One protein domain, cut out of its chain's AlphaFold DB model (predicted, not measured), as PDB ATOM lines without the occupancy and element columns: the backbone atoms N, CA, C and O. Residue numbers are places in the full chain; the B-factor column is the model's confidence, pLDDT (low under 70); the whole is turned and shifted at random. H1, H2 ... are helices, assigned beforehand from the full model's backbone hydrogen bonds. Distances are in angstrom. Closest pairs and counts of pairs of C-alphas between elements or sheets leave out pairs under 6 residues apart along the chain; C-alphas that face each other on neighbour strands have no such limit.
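This is residues 33 to 174 of the 652 residues of the protein "E3 ubiquitin protein ligase" of Tritrichomonas foetus (UniProt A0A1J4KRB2). One long helix, H1, is the spine: H2 folds back on its last part as a helical hairpin, H3 packs beside that same part, and H4 splays away near H2 without touching any helix. Residues 33 to 56 of H1 stick out as an arm that makes much of the length, and residues 165 to 174 of H4 stick out too. The printed part has 142 residues with four named helices, H1, H2, H3, H4 along the chain, and no named strand; the class is all helix. It is extended, with a radius of gyration of the C-alphas of 22.9 A and spans of 86 by 43 by 20 A.

Find C-alpha 33 at (-19.347, 12.534, 71.859); from there H1, residues 33 to 84, runs 75.8 A to C-alpha 84 at (-61.074, -23.241, 19.660). H2 is residues 90 to 101. Look next at H3, residues 112 to 138, 38.7 A long. H4, residues 150 to 174, runs 36.5 A to C-alpha 174 at (-23.114, -22.637, 34.177).

Start at Ala 75 of H1: its C-alpha and that of Ile 129 in H3 are the closest of the two helices, 5.1 A apart. H1 touches H3 with residues 68 to 82 alone, at a shallow tilt of 28 degrees, the same way. H1 touches H2 with residues 72 to 83 alone, closest at the C-alphas of Leu 79 and Ile 93, 7.2 A; this hairpin runs opposite ways at a shallow tilt of 15 degrees. H2 is near H3 and near H4. H1 and H4 are only just apart, at 8.1 A, and H3 and H4 are apart. In H1, H2, H3 and H4 every O i to N i+4 pair is within hydrogen-bond range.

The C-alphas of Glu 33 and Asn 145 are the two farthest apart, 86.5 A. The printed part has no cut. The link from H3 to H4 is long, and low confidence, pLDDT under 70, falls at residues 139 to 154, 157 and 174.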
ATOM      1  N   GLU A  33     -19.060  13.954  71.638       77.62
ATOM      2  CA  GLU A  33     -19.347  12.534  71.859       77.62
ATOM      3  C   GLU A  33     -20.859  12.244  71.856       77.62
ATOM      4  O   GLU A  33     -21.311  11.320  71.177       77.62
ATOM      5  N   GLU A  34     -21.669  13.094  72.496       75.12
ATOM      6  CA  GLU A  34     -23.138  13.029  72.413       75.12
ATOM      7  C   GLU A  34     -23.638  13.263  70.980       75.12
ATOM      8  O   GLU A  34     -24.568  12.591  70.520       75.12
ATOM      9  N   ASN A  35     -22.984  14.162  70.237       77.75
ATOM     10  CA  ASN A  35     -23.241  14.376  68.810       77.75
ATOM     11  C   ASN A  35     -22.965  13.118  67.974       77.75
ATOM     12  O   ASN A  35     -23.788  12.746  67.132       77.75
ATOM     13  N   LEU A  36     -21.842  12.435  68.215       77.62
ATOM     14  CA  LEU A  36     -21.499  11.184  67.532       77.62
ATOM     15  C   LEU A  36     -22.492  10.065  67.850       77.62
ATOM     16  O   LEU A  36     -22.904   9.343  66.940       77.62
ATOM     17  N   ILE A  37     -22.931   9.940  69.105       79.62
ATOM     18  CA  ILE A  37     -23.940   8.951  69.509       79.62
ATOM     19  C   ILE A  37     -25.288   9.255  68.841       79.62
ATOM     20  O   ILE A  37     -25.915   8.352  68.282       79.62
ATOM     21  N   LYS A  38     -25.714  10.525  68.820       79.12
ATOM     22  CA  LYS A  38     -26.944  10.962  68.140       79.12
ATOM     23  C   LYS A  38     -26.892  10.665  66.640       79.12
ATOM     24  O   LYS A  38     -27.841  10.090  66.106       79.12
ATOM     25  N   LEU A  39     -25.778  10.977  65.974       81.88
ATOM     26  CA  LEU A  39     -25.559  10.665  64.557       81.88
ATOM     27  C   LEU A  39     -25.541   9.156  64.294       81.88
ATOM     28  O   LEU A  39     -26.162   8.694  63.340       81.88
ATOM     29  N   ASN A  40     -24.891   8.363  65.147       84.88
ATOM     30  CA  ASN A  40     -24.849   6.910  64.998       84.88
ATOM     31  C   ASN A  40     -26.243   6.283  65.175       84.88
ATOM     32  O   ASN A  40     -26.648   5.425  64.392       84.88
ATOM     33  N   ASN A  41     -27.025   6.765  66.144       80.69
ATOM     34  CA  ASN A  41     -28.414   6.343  66.330       80.69
ATOM     35  C   ASN A  41     -29.292   6.740  65.133       80.69
ATOM     36  O   ASN A  41     -30.104   5.932  64.676       80.69
ATOM     37  N   GLN A  42     -29.089   7.930  64.560       84.50
ATOM     38  CA  GLN A  42     -29.752   8.334  63.317       84.50
ATOM     39  C   GLN A  42     -29.365   7.430  62.138       84.50
ATOM     40  O   GLN A  42     -30.245   7.015  61.387       84.50
ATOM     41  N   ILE A  43     -28.086   7.071  61.989       85.19
ATOM     42  CA  ILE A  43     -27.613   6.149  60.944       85.19
ATOM     43  C   ILE A  43     -28.229   4.759  61.123       85.19
ATOM     44  O   ILE A  43     -28.728   4.187  60.152       85.19
ATOM     45  N   LYS A  44     -28.257   4.220  62.348       85.50
ATOM     46  CA  LYS A  44     -28.907   2.934  62.653       85.50
ATOM     47  C   LYS A  44     -30.401   2.961  62.324       85.50
ATOM     48  O   LYS A  44     -30.884   2.056  61.646       85.50
ATOM     49  N   HIS A  45     -31.112   4.018  62.714       82.12
ATOM     50  CA  HIS A  45     -32.530   4.193  62.393       82.12
ATOM     51  C   HIS A  45     -32.774   4.312  60.879       82.12
ATOM     52  O   HIS A  45     -33.662   3.654  60.338       82.12
ATOM     53  N   MET A  46     -31.955   5.089  60.162       86.19
ATOM     54  CA  MET A  46     -32.024   5.163  58.699       86.19
ATOM     55  C   MET A  46     -31.766   3.798  58.054       86.19
ATOM     56  O   MET A  46     -32.492   3.413  57.143       86.19
ATOM     57  N   THR A  47     -30.791   3.036  58.551       87.25
ATOM     58  CA  THR A  47     -30.447   1.703  58.030       87.25
ATOM     59  C   THR A  47     -31.587   0.708  58.247       87.25
ATOM     60  O   THR A  47     -31.947  -0.023  57.325       87.25
ATOM     61  N   PHE A  48     -32.212   0.726  59.428       88.56
ATOM     62  CA  PHE A  48     -33.402  -0.071  59.723       88.56
ATOM     63  C   PHE A  48     -34.563   0.265  58.775       88.56
ATOM     64  O   PHE A  48     -35.144  -0.635  58.171       88.56
ATOM     65  N   ASN A  49     -34.851   1.554  58.575       87.81
ATOM     66  CA  ASN A  49     -35.909   1.993  57.664       87.81
ATOM     67  C   ASN A  49     -35.620   1.611  56.206       87.81
ATOM     68  O   ASN A  49     -36.536   1.230  55.476       87.81
ATOM     69  N   ILE A  50     -34.357   1.679  55.771       83.38
ATOM     70  CA  ILE A  50     -33.941   1.225  54.439       83.38
ATOM     71  C   ILE A  50     -34.190  -0.280  54.290       83.38
ATOM     72  O   ILE A  50     -34.788  -0.696  53.299       83.38
ATOM     73  N   GLU A  51     -33.801  -1.096  55.271       86.25
ATOM     74  CA  GLU A  51     -34.000  -2.549  55.218       86.25
ATOM     75  C   GLU A  51     -35.488  -2.931  55.275       86.25
ATOM     76  O   GLU A  51     -35.939  -3.798  54.523       86.25
ATOM     77  N   GLN A  52     -36.288  -2.250  56.098       85.12
ATOM     78  CA  GLN A  52     -37.735  -2.462  56.146       85.12
ATOM     79  C   GLN A  52     -38.399  -2.098  54.810       85.12
ATOM     80  O   GLN A  52     -39.223  -2.861  54.297       85.12
ATOM     81  N   ASN A  53     -38.006  -0.973  54.203       80.38
ATOM     82  CA  ASN A  53     -38.480  -0.583  52.876       80.38
ATOM     83  C   ASN A  53     -38.042  -1.576  51.794       80.38
ATOM     84  O   ASN A  53     -38.842  -1.895  50.913       80.38
ATOM     85  N   ARG A  54     -36.822  -2.120  51.879       80.50
ATOM     86  CA  ARG A  54     -36.333  -3.158  50.962       80.50
ATOM     87  C   ARG A  54     -37.201  -4.412  51.034       80.50
ATOM     88  O   ARG A  54     -37.708  -4.848  50.004       80.50
ATOM     89  N   ARG A  55     -37.479  -4.921  52.239       80.88
ATOM     90  CA  ARG A  55     -38.373  -6.078  52.445       80.88
ATOM     91  C   ARG A  55     -39.786  -5.818  51.933       80.88
ATOM     92  O   ARG A  55     -40.377  -6.676  51.280       80.88
ATOM     93  N   ARG A  56     -40.326  -4.621  52.183       80.81
ATOM     94  CA  ARG A  56     -41.645  -4.223  51.672       80.81
ATOM     95  C   ARG A  56     -41.667  -4.195  50.143       80.81
ATOM     96  O   ARG A  56     -42.618  -4.689  49.545       80.81
ATOM     97  N   SER A  57     -40.621  -3.658  49.518       76.25
ATOM     98  CA  SER A  57     -40.477  -3.620  48.061       76.25
ATOM     99  C   SER A  57     -40.331  -5.019  47.456       76.25
ATOM    100  O   SER A  57     -40.936  -5.297  46.424       76.25
ATOM    101  N   GLU A  58     -39.569  -5.912  48.092       79.50
ATOM    102  CA  GLU A  58     -39.425  -7.310  47.663       79.50
ATOM    103  C   GLU A  58     -40.767  -8.053  47.733       79.50
ATOM    104  O   GLU A  58     -41.151  -8.724  46.772       79.50
ATOM    105  N   SER A  59     -41.521  -7.875  48.826       81.62
ATOM    106  CA  SER A  59     -42.866  -8.444  48.970       81.62
ATOM    107  C   SER A  59     -43.814  -7.921  47.890       81.62
ATOM    108  O   SER A  59     -44.412  -8.710  47.165       81.62
ATOM    109  N   LEU A  60     -43.891  -6.597  47.712       81.38
ATOM    110  CA  LEU A  60     -44.749  -5.981  46.696       81.38
ATOM    111  C   LEU A  60     -44.367  -6.419  45.278       81.38
ATOM    112  O   LEU A  60     -45.243  -6.690  44.462       81.38
ATOM    113  N   SER A  61     -43.073  -6.536  44.973       79.12
ATOM    114  CA  SER A  61     -42.612  -7.033  43.675       79.12
ATOM    115  C   SER A  61     -43.055  -8.477  43.431       79.12
ATOM    116  O   SER A  61     -43.414  -8.824  42.302       79.12
ATOM    117  N   LYS A  62     -43.035  -9.328  44.465       82.75
ATOM    118  CA  LYS A  62     -43.492 -10.720  44.385       82.75
ATOM    119  C   LYS A  62     -45.000 -10.802  44.149       82.75
ATOM    120  O   LYS A  62     -45.444 -11.588  43.307       82.75
ATOM    121  N   ASP A  63     -45.770  -9.962  44.829       83.94
ATOM    122  CA  ASP A  63     -47.223  -9.892  44.667       83.94
ATOM    123  C   ASP A  63     -47.591  -9.375  43.271       83.94
ATOM    124  O   ASP A  63     -48.388  -9.999  42.570       83.94
ATOM    125  N   CYS A  64     -46.925  -8.315  42.798       84.06
ATOM    126  CA  CYS A  64     -47.073  -7.801  41.435       84.06
ATOM    127  C   CYS A  64     -46.763  -8.870  40.379       84.06
ATOM    128  O   CYS A  64     -47.515  -9.023  39.418       84.06
ATOM    129  N   TYR A  65     -45.689  -9.642  40.558       85.69
ATOM    130  CA  TYR A  65     -45.353 -10.736  39.645       85.69
ATOM    131  C   TYR A  65     -46.418 -11.845  39.657       85.69
ATOM    132  O   TYR A  65     -46.797 -12.357  38.603       85.69
ATOM    133  N   THR A  66     -46.944 -12.186  40.834       85.69
ATOM    134  CA  THR A  66     -48.007 -13.193  40.994       85.69
ATOM    135  C   THR A  66     -49.308 -12.745  40.325       85.69
ATOM    136  O   THR A  66     -49.939 -13.518  39.597       85.69
ATOM    137  N   LEU A  67     -49.684 -11.477  40.504       88.31
ATOM    138  CA  LEU A  67     -50.850 -10.874  39.861       88.31
ATOM    139  C   LEU A  67     -50.687 -10.821  38.338       88.31
ATOM    140  O   LEU A  67     -51.619 -11.152  37.600       88.31
ATOM    141  N   LEU A  68     -49.493 -10.468  37.856       89.94
ATOM    142  CA  LEU A  68     -49.188 -10.450  36.429       89.94
ATOM    143  C   LEU A  68     -49.316 -11.846  35.810       89.94
ATOM    144  O   LEU A  68     -49.997 -11.996  34.801       89.94
ATOM    145  N   ARG A  69     -48.754 -12.882  36.449       89.62
ATOM    146  CA  ARG A  69     -48.893 -14.275  35.985       89.62
ATOM    147  C   ARG A  69     -50.340 -14.753  35.986       89.62
ATOM    148  O   ARG A  69     -50.759 -15.425  35.049       89.62
ATOM    149  N   SER A  70     -51.114 -14.372  36.996       90.12
ATOM    150  CA  SER A  70     -52.546 -14.686  37.052       90.12
ATOM    151  C   SER A  70     -53.316 -14.013  35.908       90.12
ATOM    152  O   SER A  70     -54.178 -14.628  35.287       90.12
ATOM    153  N   THR A  71     -52.954 -12.772  35.574       91.56
ATOM    154  CA  THR A  71     -53.547 -12.023  34.456       91.56
ATOM    155  C   THR A  71     -53.153 -12.614  33.099       91.56
ATOM    156  O   THR A  71     -53.991 -12.699  32.204       91.56
ATOM    157  N   GLU A  72     -51.906 -13.068  32.939       93.94
ATOM    158  CA  GLU A  72     -51.457 -13.790  31.740       93.94
ATOM    159  C   GLU A  72     -52.234 -15.094  31.538       93.94
ATOM    160  O   GLU A  72     -52.668 -15.373  30.424       93.94
ATOM    161  N   LEU A  73     -52.458 -15.874  32.601       91.81
ATOM    162  CA  LEU A  73     -53.258 -17.101  32.525       91.81
ATOM    163  C   LEU A  73     -54.700 -16.807  32.104       91.81
ATOM    164  O   LEU A  73     -55.210 -17.439  31.185       91.81
ATOM    165  N   LEU A  74     -55.319 -15.783  32.692       92.12
ATOM    166  CA  LEU A  74     -56.667 -15.372  32.306       92.12
ATOM    167  C   LEU A  74     -56.729 -14.938  30.832       92.12
ATOM    168  O   LEU A  74     -57.622 -15.350  30.093       92.12
ATOM    169  N   ALA A  75     -55.769 -14.124  30.382       93.19
ATOM    170  CA  ALA A  75     -55.673 -13.713  28.984       93.19
ATOM    171  C   ALA A  75     -55.493 -14.911  28.044       93.19
ATOM    172  O   ALA A  75     -56.097 -14.942  26.969       93.19
ATOM    173  N   PHE A  76     -54.709 -15.907  28.461       93.94
ATOM    174  CA  PHE A  76     -54.543 -17.154  27.729       93.94
ATOM    175  C   PHE A  76     -55.857 -17.930  27.614       93.94
ATOM    176  O   PHE A  76     -56.202 -18.333  26.507       93.94
ATOM    177  N   ASP A  77     -56.616 -18.088  28.698       90.31
ATOM    178  CA  ASP A  77     -57.887 -18.825  28.686       90.31
ATOM    179  C   ASP A  77     -58.892 -18.203  27.704       90.31
ATOM    180  O   ASP A  77     -59.517 -18.903  26.897       90.31
ATOM    181  N   PHE A  78     -58.991 -16.871  27.699       90.75
ATOM    182  CA  PHE A  78     -59.819 -16.126  26.748       90.75
ATOM    183  C   PHE A  78     -59.336 -16.278  25.298       90.75
ATOM    184  O   PHE A  78     -60.144 -16.481  24.383       90.75
ATOM    185  N   LEU A  79     -58.024 -16.186  25.077       90.88
ATOM    186  CA  LEU A  79     -57.423 -16.305  23.751       90.88
ATOM    187  C   LEU A  79     -57.572 -17.721  23.185       90.88
ATOM    188  O   LEU A  79     -57.918 -17.894  22.014       90.88
ATOM    189  N   PHE A  80     -57.348 -18.732  24.022       88.00
ATOM    190  CA  PHE A  80     -57.456 -20.140  23.671       88.00
ATOM    191  C   PHE A  80     -58.905 -20.534  23.387       88.00
ATOM    192  O   PHE A  80     -59.170 -21.211  22.395       88.00
ATOM    193  N   SER A  81     -59.855 -20.032  24.179       86.38
ATOM    194  CA  SER A  81     -61.286 -20.221  23.920       86.38
ATOM    195  C   SER A  81     -61.681 -19.679  22.543       86.38
ATOM    196  O   SER A  81     -62.299 -20.394  21.757       86.38
ATOM    197  N   ASN A  82     -61.251 -18.463  22.186       87.00
ATOM    198  CA  ASN A  82     -61.509 -17.919  20.845       87.00
ATOM    199  C   ASN A  82     -60.800 -18.690  19.727       87.00
ATOM    200  O   ASN A  82     -61.345 -18.833  18.633       87.00
ATOM    201  N   TYR A  83     -59.609 -19.232  19.980       85.88
ATOM    202  CA  TYR A  83     -58.934 -20.101  19.018       85.88
ATOM    203  C   TYR A  83     -59.704 -21.398  18.754       85.88
ATOM    204  O   TYR A  83     -59.854 -21.785  17.593       85.88
ATOM    205  N   LEU A  84     -60.234 -22.044  19.799       79.44
ATOM    206  CA  LEU A  84     -61.074 -23.241  19.660       79.44
ATOM    207  C   LEU A  84     -62.365 -22.945  18.890       79.44
ATOM    208  O   LEU A  84     -62.805 -23.767  18.087       79.44
ATOM    209  N   LEU A  85     -62.925 -21.749  19.083       82.38
ATOM    210  CA  LEU A  85     -64.082 -21.249  18.334       82.38
ATOM    211  C   LEU A  85     -63.737 -20.797  16.903       82.38
ATOM    212  O   LEU A  85     -64.636 -20.479  16.130       82.38
ATOM    213  N   GLY A  86     -62.457 -20.811  16.523       80.44
ATOM    214  CA  GLY A  86     -61.983 -20.497  15.175       80.44
ATOM    215  C   GLY A  86     -61.761 -19.011  14.889       80.44
ATOM    216  O   GLY A  86     -61.358 -18.684  13.774       80.44
ATOM    217  N   ASP A  87     -61.959 -18.134  15.875       81.75
ATOM    218  CA  ASP A  87     -61.884 -16.672  15.726       81.75
ATOM    219  C   ASP A  87     -60.471 -16.109  15.802       81.75
ATOM    220  O   ASP A  87     -60.194 -15.025  15.290       81.75
ATOM    221  N   THR A  88     -59.567 -16.874  16.400       86.94
ATOM    222  CA  THR A  88     -58.156 -16.521  16.516       86.94
ATOM    223  C   THR A  88     -57.319 -17.500  15.702       86.94
ATOM    224  O   THR A  88     -57.576 -18.709  15.686       86.94
ATOM    225  N   ASP A  89     -56.309 -17.004  14.995       86.81
ATOM    226  CA  ASP A  89     -55.322 -17.813  14.282       86.81
ATOM    227  C   ASP A  89     -54.200 -18.317  15.215       86.81
ATOM    228  O   ASP A  89     -54.029 -17.852  16.342       86.81
ATOM    229  N   SER A  90     -53.433 -19.310  14.762       83.56
ATOM    230  CA  SER A  90     -52.344 -19.894  15.555       83.56
ATOM    231  C   SER A  90     -51.178 -18.924  15.781       83.56
ATOM    232  O   SER A  90     -50.534 -19.001  16.828       83.56
ATOM    233  N   GLN A  91     -50.934 -17.979  14.865       88.81
ATOM    234  CA  GLN A  91     -49.844 -17.007  14.975       88.81
ATOM    235  C   GLN A  91     -50.072 -16.061  16.152       88.81
ATOM    236  O   GLN A  91     -49.146 -15.813  16.921       88.81
ATOM    237  N   THR A  92     -51.310 -15.608  16.351       90.12
ATOM    238  CA  THR A  92     -51.673 -14.753  17.491       90.12
ATOM    239  C   THR A  92     -51.376 -15.435  18.835       90.12
ATOM    240  O   THR A  92     -50.861 -14.796  19.755       90.12
ATOM    241  N   ILE A  93     -51.613 -16.746  18.949       87.25
ATOM    242  CA  ILE A  93     -51.250 -17.505  20.156       87.25
ATOM    243  C   ILE A  93     -49.730 -17.622  20.311       87.25
ATOM    244  O   ILE A  93     -49.210 -17.483  21.420       87.25
ATOM    245  N   TYR A  94     -48.997 -17.860  19.225       87.50
ATOM    246  CA  TYR A  94     -47.539 -17.943  19.290       87.50
ATOM    247  C   TYR A  94     -46.910 -16.619  19.732       87.50
ATOM    248  O   TYR A  94     -46.065 -16.628  20.627       87.50
ATOM    249  N   THR A  95     -47.383 -15.489  19.202       91.06
ATOM    250  CA  THR A  95     -46.945 -14.152  19.627       91.06
ATOM    251  C   THR A  95     -47.285 -13.875  21.091       91.06
ATOM    252  O   THR A  95     -46.484 -13.272  21.805       91.06
ATOM    253  N   PHE A  96     -48.442 -14.341  21.572       94.06
ATOM    254  CA  PHE A  96     -48.792 -14.256  22.988       94.06
ATOM    255  C   PHE A  96     -47.789 -15.012  23.868       94.06
ATOM    256  O   PHE A  96     -47.236 -14.433  24.802       94.06
ATOM    257  N   PHE A  97     -47.490 -16.270  23.537       88.50
ATOM    258  CA  PHE A  97     -46.523 -17.059  24.298       88.50
ATOM    259  C   PHE A  97     -45.123 -16.458  24.282       88.50
ATOM    260  O   PHE A  97     -44.468 -16.429  25.319       88.50
ATOM    261  N   GLU A  98     -44.661 -15.966  23.135       89.25
ATOM    262  CA  GLU A  98     -43.340 -15.349  23.021       89.25
ATOM    263  C   GLU A  98     -43.192 -14.155  23.975       89.25
ATOM    264  O   GLU A  98     -42.202 -14.072  24.704       89.25
ATOM    265  N   ARG A  99     -44.221 -13.302  24.062       90.94
ATOM    266  CA  ARG A  99     -44.245 -12.158  24.986       90.94
ATOM    267  C   ARG A  99     -44.296 -12.563  26.461       90.94
ATOM    268  O   ARG A  99     -43.682 -11.891  27.282       90.94
ATOM    269  N   CYS A 100     -44.990 -13.649  26.806       89.81
ATOM    270  CA  CYS A 100     -45.109 -14.113  28.196       89.81
ATOM    271  C   CYS A 100     -43.893 -14.934  28.677       89.81
ATOM    272  O   CYS A 100     -43.576 -14.938  29.872       89.81
ATOM    273  N   PHE A 101     -43.214 -15.653  27.773       84.62
ATOM    274  CA  PHE A 101     -42.000 -16.417  28.094       84.62
ATOM    275  C   PHE A 101     -40.759 -15.535  28.159       84.62
ATOM    276  O   PHE A 101     -39.908 -15.746  29.023       84.62
ATOM    277  N   TYR A 102     -40.675 -14.543  27.275       85.12
ATOM    278  CA  TYR A 102     -39.552 -13.621  27.194       85.12
ATOM    279  C   TYR A 102     -40.052 -12.179  27.367       85.12
ATOM    280  O   TYR A 102     -40.046 -11.403  26.407       85.12
ATOM    281  N   PRO A 103     -40.509 -11.807  28.581       85.69
ATOM    282  CA  PRO A 103     -40.943 -10.445  28.844       85.69
ATOM    283  C   PRO A 103     -39.781  -9.481  28.594       85.69
ATOM    284  O   PRO A 103     -38.650  -9.708  29.026       85.69
ATOM    285  N   SER A 104     -40.052  -8.375  27.905       87.25
ATOM    286  CA  SER A 104     -39.037  -7.377  27.542       87.25
ATOM    287  C   SER A 104     -38.590  -6.482  28.707       87.25
ATOM    288  O   SER A 104     -37.870  -5.503  28.482       87.25
ATOM    289  N   PHE A 105     -39.071  -6.768  29.918       88.56
ATOM    290  CA  PHE A 105     -38.891  -5.976  31.130       88.56
ATOM    291  C   PHE A 105     -38.382  -6.838  32.286       88.56
ATOM    292  O   PHE A 105     -38.675  -8.032  32.369       88.56
ATOM    293  N   ASN A 106     -37.657  -6.208  33.206       84.75
ATOM    294  CA  ASN A 106     -37.227  -6.808  34.462       84.75
ATOM    295  C   ASN A 106     -37.705  -5.951  35.641       84.75
ATOM    296  O   ASN A 106     -37.161  -4.883  35.895       84.75
ATOM    297  N   ILE A 107     -38.701  -6.438  36.387       79.12
ATOM    298  CA  ILE A 107     -39.287  -5.710  37.531       79.12
ATOM    299  C   ILE A 107     -38.249  -5.498  38.653       79.12
ATOM    300  O   ILE A 107     -38.362  -4.562  39.437       79.12
ATOM    301  N   SER A 108     -37.195  -6.317  38.702       75.38
ATOM    302  CA  SER A 108     -36.141  -6.225  39.716       75.38
ATOM    303  C   SER A 108     -35.027  -5.224  39.383       75.38
ATOM    304  O   SER A 108     -34.143  -5.027  40.210       75.38
ATOM    305  N   SER A 109     -35.013  -4.611  38.192       77.94
ATOM    306  CA  SER A 109     -33.915  -3.721  37.770       77.94
ATOM    307  C   SER A 109     -33.981  -2.313  38.384       77.94
ATOM    308  O   SER A 109     -33.021  -1.552  38.264       77.94
ATOM    309  N   SER A 110     -35.111  -1.953  39.009       71.44
ATOM    310  CA  SER A 110     -35.435  -0.604  39.501       71.44
ATOM    311  C   SER A 110     -35.355   0.507  38.439       71.44
ATOM    312  O   SER A 110     -35.368   1.687  38.784       71.44
ATOM    313  N   GLN A 111     -35.290   0.166  37.146       83.06
ATOM    314  CA  GLN A 111     -35.249   1.146  36.060       83.06
ATOM    315  C   GLN A 111     -36.663   1.556  35.636       83.06
ATOM    316  O   GLN A 111     -37.510   0.712  35.348       83.06
ATOM    317  N   GLU A 112     -36.905   2.862  35.499       84.69
ATOM    318  CA  GLU A 112     -38.199   3.420  35.066       84.69
ATOM    319  C   GLU A 112     -38.672   2.856  33.711       84.69
ATOM    320  O   GLU A 112     -39.859   2.608  33.492       84.69
ATOM    321  N   ILE A 113     -37.720   2.567  32.818       88.75
ATOM    322  CA  ILE A 113     -37.974   1.974  31.499       88.75
ATOM    323  C   ILE A 113     -38.635   0.591  31.622       88.75
ATOM    324  O   ILE A 113     -39.509   0.259  30.820       88.75
ATOM    325  N   ASP A 114     -38.253  -0.210  32.619       85.88
ATOM    326  CA  ASP A 114     -38.812  -1.548  32.810       85.88
ATOM    327  C   ASP A 114     -40.229  -1.501  33.388       85.88
ATOM    328  O   ASP A 114     -41.078  -2.285  32.962       85.88
ATOM    329  N   PHE A 115     -40.538  -0.531  34.253       84.06
ATOM    330  CA  PHE A 115     -41.914  -0.297  34.709       84.06
ATOM    331  C   PHE A 115     -42.832   0.118  33.559       84.06
ATOM    332  O   PHE A 115     -43.956  -0.376  33.455       84.06
ATOM    333  N   LYS A 116     -42.345   0.973  32.653       89.44
ATOM    334  CA  LYS A 116     -43.104   1.371  31.464       89.44
ATOM    335  C   LYS A 116     -43.407   0.174  30.562       89.44
ATOM    336  O   LYS A 116     -44.561  -0.049  30.216       89.44
ATOM    337  N   LYS A 117     -42.402  -0.651  30.268       91.75
ATOM    338  CA  LYS A 117     -42.583  -1.877  29.476       91.75
ATOM    339  C   LYS A 117     -43.491  -2.909  30.162       91.75
ATOM    340  O   LYS A 117     -44.231  -3.608  29.475       91.75
ATOM    341  N   ALA A 118     -43.448  -3.016  31.491       87.94
ATOM    342  CA  ALA A 118     -44.368  -3.868  32.245       87.94
ATOM    343  C   ALA A 118     -45.817  -3.362  32.127       87.94
ATOM    344  O   ALA A 118     -46.727  -4.154  31.894       87.94
ATOM    345  N   SER A 119     -46.023  -2.043  32.208       90.12
ATOM    346  CA  SER A 119     -47.326  -1.405  31.977       90.12
ATOM    347  C   SER A 119     -47.840  -1.632  30.549       90.12
ATOM    348  O   SER A 119     -49.014  -1.963  30.352       90.12
ATOM    349  N   ASP A 120     -46.957  -1.545  29.549       92.44
ATOM    350  CA  ASP A 120     -47.290  -1.835  28.149       92.44
ATOM    351  C   ASP A 120     -47.711  -3.304  27.966       92.44
ATOM    352  O   ASP A 120     -48.680  -3.597  27.261       92.44
ATOM    353  N   HIS A 121     -47.031  -4.240  28.640       93.62
ATOM    354  CA  HIS A 121     -47.404  -5.659  28.636       93.62
ATOM    355  C   HIS A 121     -48.754  -5.901  29.319       93.62
ATOM    356  O   HIS A 121     -49.593  -6.609  28.768       93.62
ATOM    357  N   ILE A 122     -49.021  -5.261  30.461       91.50
ATOM    358  CA  ILE A 122     -50.329  -5.336  31.137       91.50
ATOM    359  C   ILE A 122     -51.440  -4.810  30.222       91.50
ATOM    360  O   ILE A 122     -52.477  -5.458  30.078       91.50
ATOM    361  N   SER A 123     -51.211  -3.674  29.564       94.31
ATOM    362  CA  SER A 123     -52.167  -3.083  28.621       94.31
ATOM    363  C   SER A 123     -52.441  -4.025  27.443       94.31
ATOM    364  O   SER A 123     -53.589  -4.224  27.053       94.31
ATOM    365  N   TYR A 124     -51.402  -4.687  26.929       96.00
ATOM    366  CA  TYR A 124     -51.535  -5.724  25.906       96.00
ATOM    367  C   TYR A 124     -52.389  -6.918  26.370       96.00
ATOM    368  O   TYR A 124     -53.259  -7.371  25.623       96.00
ATOM    369  N   LEU A 125     -52.186  -7.415  27.596       94.69
ATOM    370  CA  LEU A 125     -52.997  -8.503  28.161       94.69
ATOM    371  C   LEU A 125     -54.465  -8.086  28.313       94.69
ATOM    372  O   LEU A 125     -55.364  -8.842  27.938       94.69
ATOM    373  N   GLN A 126     -54.714  -6.873  28.810       93.19
ATOM    374  CA  GLN A 126     -56.062  -6.317  28.940       93.19
ATOM    375  C   GLN A 126     -56.755  -6.179  27.581       93.19
ATOM    376  O   GLN A 126     -57.927  -6.532  27.455       93.19
ATOM    377  N   ASP A 127     -56.033  -5.737  26.551       94.88
ATOM    378  CA  ASP A 127     -56.551  -5.649  25.187       94.88
ATOM    379  C   ASP A 127     -56.923  -7.021  24.618       94.88
ATOM    380  O   ASP A 127     -57.960  -7.149  23.962       94.88
ATOM    381  N   ILE A 128     -56.118  -8.057  24.881       94.25
ATOM    382  CA  ILE A 128     -56.449  -9.434  24.492       94.25
ATOM    383  C   ILE A 128     -57.723  -9.891  25.187       94.25
ATOM    384  O   ILE A 128     -58.644 -10.334  24.502       94.25
ATOM    385  N   ILE A 129     -57.797  -9.750  26.514       93.75
ATOM    386  CA  ILE A 129     -58.974 -10.146  27.297       93.75
ATOM    387  C   ILE A 129     -60.212  -9.424  26.769       93.75
ATOM    388  O   ILE A 129     -61.226 -10.059  26.494       93.75
ATOM    389  N   LYS A 130     -60.123  -8.109  26.551       94.25
ATOM    390  CA  LYS A 130     -61.237  -7.287  26.074       94.25
ATOM    391  C   LYS A 130     -61.696  -7.690  24.675       94.25
ATOM    392  O   LYS A 130     -62.892  -7.899  24.485       94.25
ATOM    393  N   LYS A 131     -60.779  -7.831  23.711       92.81
ATOM    394  CA  LYS A 131     -61.110  -8.269  22.339       92.81
ATOM    395  C   LYS A 131     -61.738  -9.659  22.346       92.81
ATOM    396  O   LYS A 131     -62.753  -9.884  21.692       92.81
ATOM    397  N   CYS A 132     -61.160 -10.567  23.126       91.19
ATOM    398  CA  CYS A 132     -61.635 -11.934  23.240       91.19
ATOM    399  C   CYS A 132     -63.021 -12.015  23.883       91.19
ATOM    400  O   CYS A 132     -63.896 -12.701  23.361       91.19
ATOM    401  N   ALA A 133     -63.241 -11.290  24.978       88.25
ATOM    402  CA  ALA A 133     -64.530 -11.209  25.651       88.25
ATOM    403  C   ALA A 133     -65.595 -10.585  24.740       88.25
ATOM    404  O   ALA A 133     -66.690 -11.122  24.624       88.25
ATOM    405  N   GLN A 134     -65.275  -9.498  24.031       89.25
ATOM    406  CA  GLN A 134     -66.195  -8.879  23.072       89.25
ATOM    407  C   GLN A 134     -66.590  -9.841  21.946       89.25
ATOM    408  O   GLN A 134     -67.772  -9.916  21.622       89.25
ATOM    409  N   SER A 135     -65.642 -10.618  21.406       84.62
ATOM    410  CA  SER A 135     -65.931 -11.664  20.411       84.62
ATOM    411  C   SER A 135     -66.893 -12.726  20.957       84.62
ATOM    412  O   SER A 135     -67.861 -13.090  20.289       84.62
ATOM    413  N   LEU A 136     -66.676 -13.170  22.201       80.81
ATOM    414  CA  LEU A 136     -67.528 -14.152  22.877       80.81
ATOM    415  C   LEU A 136     -68.939 -13.615  23.168       80.81
ATOM    416  O   LEU A 136     -69.908 -14.357  23.044       80.81
ATOM    417  N   PHE A 137     -69.072 -12.334  23.531       80.44
ATOM    418  CA  PHE A 137     -70.363 -11.721  23.867       80.44
ATOM    419  C   PHE A 137     -71.172 -11.252  22.648       80.44
ATOM    420  O   PHE A 137     -72.394 -11.182  22.733       80.44
ATOM    421  N   GLN A 138     -70.530 -10.912  21.523       75.69
ATOM    422  CA  GLN A 138     -71.219 -10.398  20.326       75.69
ATOM    423  C   GLN A 138     -71.816 -11.490  19.426       75.69
ATOM    424  O   GLN A 138     -72.596 -11.173  18.527       75.69
ATOM    425  N   LYS A 139     -71.479 -12.766  19.637       57.62
ATOM    426  CA  LYS A 139     -71.970 -13.864  18.801       57.62
ATOM    427  C   LYS A 139     -73.129 -14.613  19.455       57.62
ATOM    428  O   LYS A 139     -72.935 -15.394  20.379       57.62
ATOM    429  N   GLU A 140     -74.320 -14.492  18.866       50.53
ATOM    430  CA  GLU A 140     -75.249 -15.627  18.834       50.53
ATOM    431  C   GLU A 140     -74.501 -16.792  18.175       50.53
ATOM    432  O   GLU A 140     -73.956 -16.632  17.082       50.53
ATOM    433  N   ILE A 141     -74.393 -17.917  18.884       52.44
ATOM    434  CA  ILE A 141     -73.530 -19.070  18.593       52.44
ATOM    435  C   ILE A 141     -73.674 -19.514  17.125       52.44
ATOM    436  O   ILE A 141     -74.497 -20.362  16.785       52.44
ATOM    437  N   LYS A 142     -72.856 -18.960  16.222       49.16
ATOM    438  CA  LYS A 142     -72.651 -19.523  14.888       49.16
ATOM    439  C   LYS A 142     -71.615 -20.622  15.033       49.16
ATOM    440  O   LYS A 142     -70.452 -20.346  15.309       49.16
ATOM    441  N   ILE A 143     -72.080 -21.856  14.869       50.00
ATOM    442  CA  ILE A 143     -71.273 -23.076  14.867       50.00
ATOM    443  C   ILE A 143     -70.101 -22.874  13.887       50.00
ATOM    444  O   ILE A 143     -70.349 -22.634  12.702       50.00
ATOM    445  N   PRO A 144     -68.837 -22.903  14.348       49.28
ATOM    446  CA  PRO A 144     -67.695 -22.726  13.464       49.28
ATOM    447  C   PRO A 144     -67.580 -23.900  12.487       49.28
ATOM    448  O   PRO A 144     -67.785 -25.056  12.850       49.28
ATOM    449  N   ASN A 145     -67.238 -23.591  11.234       47.88
ATOM    450  CA  ASN A 145     -67.297 -24.536  10.115       47.88
ATOM    451  C   ASN A 145     -66.278 -25.692  10.194       47.88
ATOM    452  O   ASN A 145     -66.492 -26.689   9.517       47.88
ATOM    453  N   ILE A 146     -65.210 -25.609  11.002       52.44
ATOM    454  CA  ILE A 146     -64.325 -26.737  11.356       52.44
ATOM    455  C   ILE A 146     -63.674 -26.437  12.730       52.44
ATOM    456  O   ILE A 146     -62.999 -25.411  12.849       52.44
ATOM    457  N   PRO A 147     -63.792 -27.310  13.752       53.59
ATOM    458  CA  PRO A 147     -63.025 -27.193  14.996       53.59
ATOM    459  C   PRO A 147     -61.521 -27.363  14.730       53.59
ATOM    460  O   PRO A 147     -61.097 -28.372  14.157       53.59
ATOM    461  N   LYS A 148     -60.687 -26.402  15.150       60.41
ATOM    462  CA  LYS A 148     -59.222 -26.520  15.023       60.41
ATOM    463  C   LYS A 148     -58.706 -27.636  15.942       60.41
ATOM    464  O   LYS A 148     -59.066 -27.703  17.116       60.41
ATOM    465  N   ARG A 149     -57.866 -28.541  15.418       59.72
ATOM    466  CA  ARG A 149     -57.379 -29.709  16.175       59.72
ATOM    467  C   ARG A 149     -56.420 -29.284  17.291       59.72
ATOM    468  O   ARG A 149     -55.365 -28.710  17.041       59.72
ATOM    469  N   ILE A 150     -56.740 -29.685  18.520       62.66
ATOM    470  CA  ILE A 150     -55.922 -29.481  19.730       62.66
ATOM    471  C   ILE A 150     -54.520 -30.125  19.598       62.66
ATOM    472  O   ILE A 150     -53.563 -29.695  20.240       62.66
ATOM    473  N   SER A 151     -54.358 -31.126  18.725       65.69
ATOM    474  CA  SER A 151     -53.109 -31.880  18.539       65.69
ATOM    475  C   SER A 151     -51.918 -31.035  18.072       65.69
ATOM    476  O   SER A 151     -50.801 -31.263  18.535       65.69
ATOM    477  N   GLU A 152     -52.133 -30.054  17.189       63.25
ATOM    478  CA  GLU A 152     -51.061 -29.162  16.706       63.25
ATOM    479  C   GLU A 152     -50.563 -28.242  17.825       63.25
ATOM    480  O   GLU A 152     -49.365 -27.995  17.979       63.25
ATOM    481  N   PHE A 153     -51.493 -27.811  18.675       65.50
ATOM    482  CA  PHE A 153     -51.216 -26.962  19.819       65.50
ATOM    483  C   PHE A 153     -50.447 -27.702  20.928       65.50
ATOM    484  O   PHE A 153     -49.450 -27.196  21.445       65.50
ATOM    485  N   ILE A 154     -50.838 -28.944  21.235       69.50
ATOM    486  CA  ILE A 154     -50.124 -29.799  22.200       69.50
ATOM    487  C   ILE A 154     -48.678 -30.052  21.754       69.50
ATOM    488  O   ILE A 154     -47.765 -30.046  22.585       69.50
ATOM    489  N   LEU A 155     -48.444 -30.271  20.455       70.19
ATOM    490  CA  LEU A 155     -47.100 -30.500  19.926       70.19
ATOM    491  C   LEU A 155     -46.200 -29.267  20.112       70.19
ATOM    492  O   LEU A 155     -45.048 -29.403  20.531       70.19
ATOM    493  N   TYR A 156     -46.737 -28.066  19.877       71.56
ATOM    494  CA  TYR A 156     -46.029 -26.810  20.127       71.56
ATOM    495  C   TYR A 156     -45.662 -26.633  21.609       71.56
ATOM    496  O   TYR A 156     -44.501 -26.360  21.924       71.56
ATOM    497  N   LEU A 157     -46.608 -26.856  22.530       68.12
ATOM    498  CA  LEU A 157     -46.344 -26.753  23.971       68.12
ATOM    499  C   LEU A 157     -45.296 -27.767  24.446       68.12
ATOM    500  O   LEU A 157     -44.414 -27.418  25.233       68.12
ATOM    501  N   LYS A 158     -45.328 -29.002  23.926       72.56
ATOM    502  CA  LYS A 158     -44.287 -30.008  24.200       72.56
ATOM    503  C   LYS A 158     -42.907 -29.545  23.723       72.56
ATOM    504  O   LYS A 158     -41.930 -29.702  24.455       72.56
ATOM    505  N   ASN A 159     -42.825 -28.931  22.542       73.56
ATOM    506  CA  ASN A 159     -41.572 -28.388  22.018       73.56
ATOM    507  C   ASN A 159     -41.039 -27.221  22.864       73.56
ATOM    508  O   ASN A 159     -39.843 -27.193  23.161       73.56
ATOM    509  N   GLN A 160     -41.905 -26.303  23.307       71.25
ATOM    510  CA  GLN A 160     -41.498 -25.188  24.171       71.25
ATOM    511  C   GLN A 160     -41.056 -25.659  25.558       71.25
ATOM    512  O   GLN A 160     -40.019 -25.217  26.052       71.25
ATOM    513  N   LYS A 161     -41.762 -26.631  26.150       75.81
ATOM    514  CA  LYS A 161     -41.342 -27.274  27.404       75.81
ATOM    515  C   LYS A 161     -39.933 -27.860  27.280       75.81
ATOM    516  O   LYS A 161     -39.076 -27.566  28.108       75.81
ATOM    517  N   MET A 162     -39.660 -28.620  26.214       76.12
ATOM    518  CA  MET A 162     -38.325 -29.184  25.984       76.12
ATOM    519  C   MET A 162     -37.242 -28.118  25.767       76.12
ATOM    520  O   MET A 162     -36.077 -28.364  26.085       76.12
ATOM    521  N   LYS A 163     -37.589 -26.958  25.194       76.69
ATOM    522  CA  LYS A 163     -36.661 -25.833  25.019       76.69
ATOM    523  C   LYS A 163     -36.320 -25.190  26.368       76.69
ATOM    524  O   LYS A 163     -35.142 -25.059  26.685       76.69
ATOM    525  N   LEU A 164     -37.329 -24.896  27.188       71.94
ATOM    526  CA  LEU A 164     -37.158 -24.345  28.537       71.94
ATOM    527  C   LEU A 164     -36.363 -25.284  29.452       71.94
ATOM    528  O   LEU A 164     -35.444 -24.846  30.137       71.94
ATOM    529  N   GLU A 165     -36.649 -26.587  29.426       78.25
ATOM    530  CA  GLU A 165     -35.893 -27.577  30.205       78.25
ATOM    531  C   GLU A 165     -34.409 -27.621  29.810       78.25
ATOM    532  O   GLU A 165     -33.543 -27.793  30.671       78.25
ATOM    533  N   ARG A 166     -34.093 -27.431  28.521       81.00
ATOM    534  CA  ARG A 166     -32.707 -27.315  28.041       81.00
ATOM    535  C   ARG A 166     -32.039 -26.033  28.533       81.00
ATOM    536  O   ARG A 166     -30.906 -26.104  29.003       81.00
ATOM    537  N   GLU A 167     -32.732 -24.898  28.478       76.00
ATOM    538  CA  GLU A 167     -32.219 -23.610  28.970       76.00
ATOM    539  C   GLU A 167     -31.965 -23.635  30.489       76.00
ATOM    540  O   GLU A 167     -30.916 -23.179  30.947       76.00
ATOM    541  N   ILE A 168     -32.867 -24.232  31.279       73.88
ATOM    542  CA  ILE A 168     -32.697 -24.404  32.734       73.88
ATOM    543  C   ILE A 168     -31.492 -25.300  33.033       73.88
ATOM    544  O   ILE A 168     -30.651 -24.951  33.863       73.88
ATOM    545  N   LYS A 169     -31.359 -26.435  32.332       81.06
ATOM    546  CA  LYS A 169     -30.197 -27.327  32.488       81.06
ATOM    547  C   LYS A 169     -28.888 -26.616  32.141       81.06
ATOM    548  O   LYS A 169     -27.923 -26.752  32.885       81.06
ATOM    549  N   GLN A 170     -28.856 -25.822  31.071       76.88
ATOM    550  CA  GLN A 170     -27.675 -25.035  30.696       76.88
ATOM    551  C   GLN A 170     -27.319 -23.971  31.742       76.88
ATOM    552  O   GLN A 170     -26.147 -23.847  32.093       76.88
ATOM    553  N   LYS A 171     -28.306 -23.251  32.295       74.62
ATOM    554  CA  LYS A 171     -28.073 -22.278  33.377       74.62
ATOM    555  C   LYS A 171     -27.542 -22.942  34.648       74.62
ATOM    556  O   LYS A 171     -26.605 -22.424  35.245       74.62
ATOM    557  N   ASN A 172     -28.063 -24.113  35.017       71.94
ATOM    558  CA  ASN A 172     -27.590 -24.862  36.185       71.94
ATOM    559  C   ASN A 172     -26.156 -25.384  36.003       71.94
ATOM    560  O   ASN A 172     -25.360 -25.307  36.937       71.94
ATOM    561  N   ILE A 173     -25.794 -25.842  34.799       74.75
ATOM    562  CA  ILE A 173     -24.416 -26.243  34.465       74.75
ATOM    563  C   ILE A 173     -23.471 -25.034  34.536       74.75
ATOM    564  O   ILE A 173     -22.376 -25.136  35.087       74.75
ATOM    565  N   HIS A 174     -23.898 -23.866  34.046       65.62
ATOM    566  CA  HIS A 174     -23.114 -22.637  34.177       65.62
ATOM    567  C   HIS A 174     -22.942 -22.201  35.637       65.62
ATOM    568  O   HIS A 174     -21.855 -21.756  36.010       65.62
TER     569      HIS A 174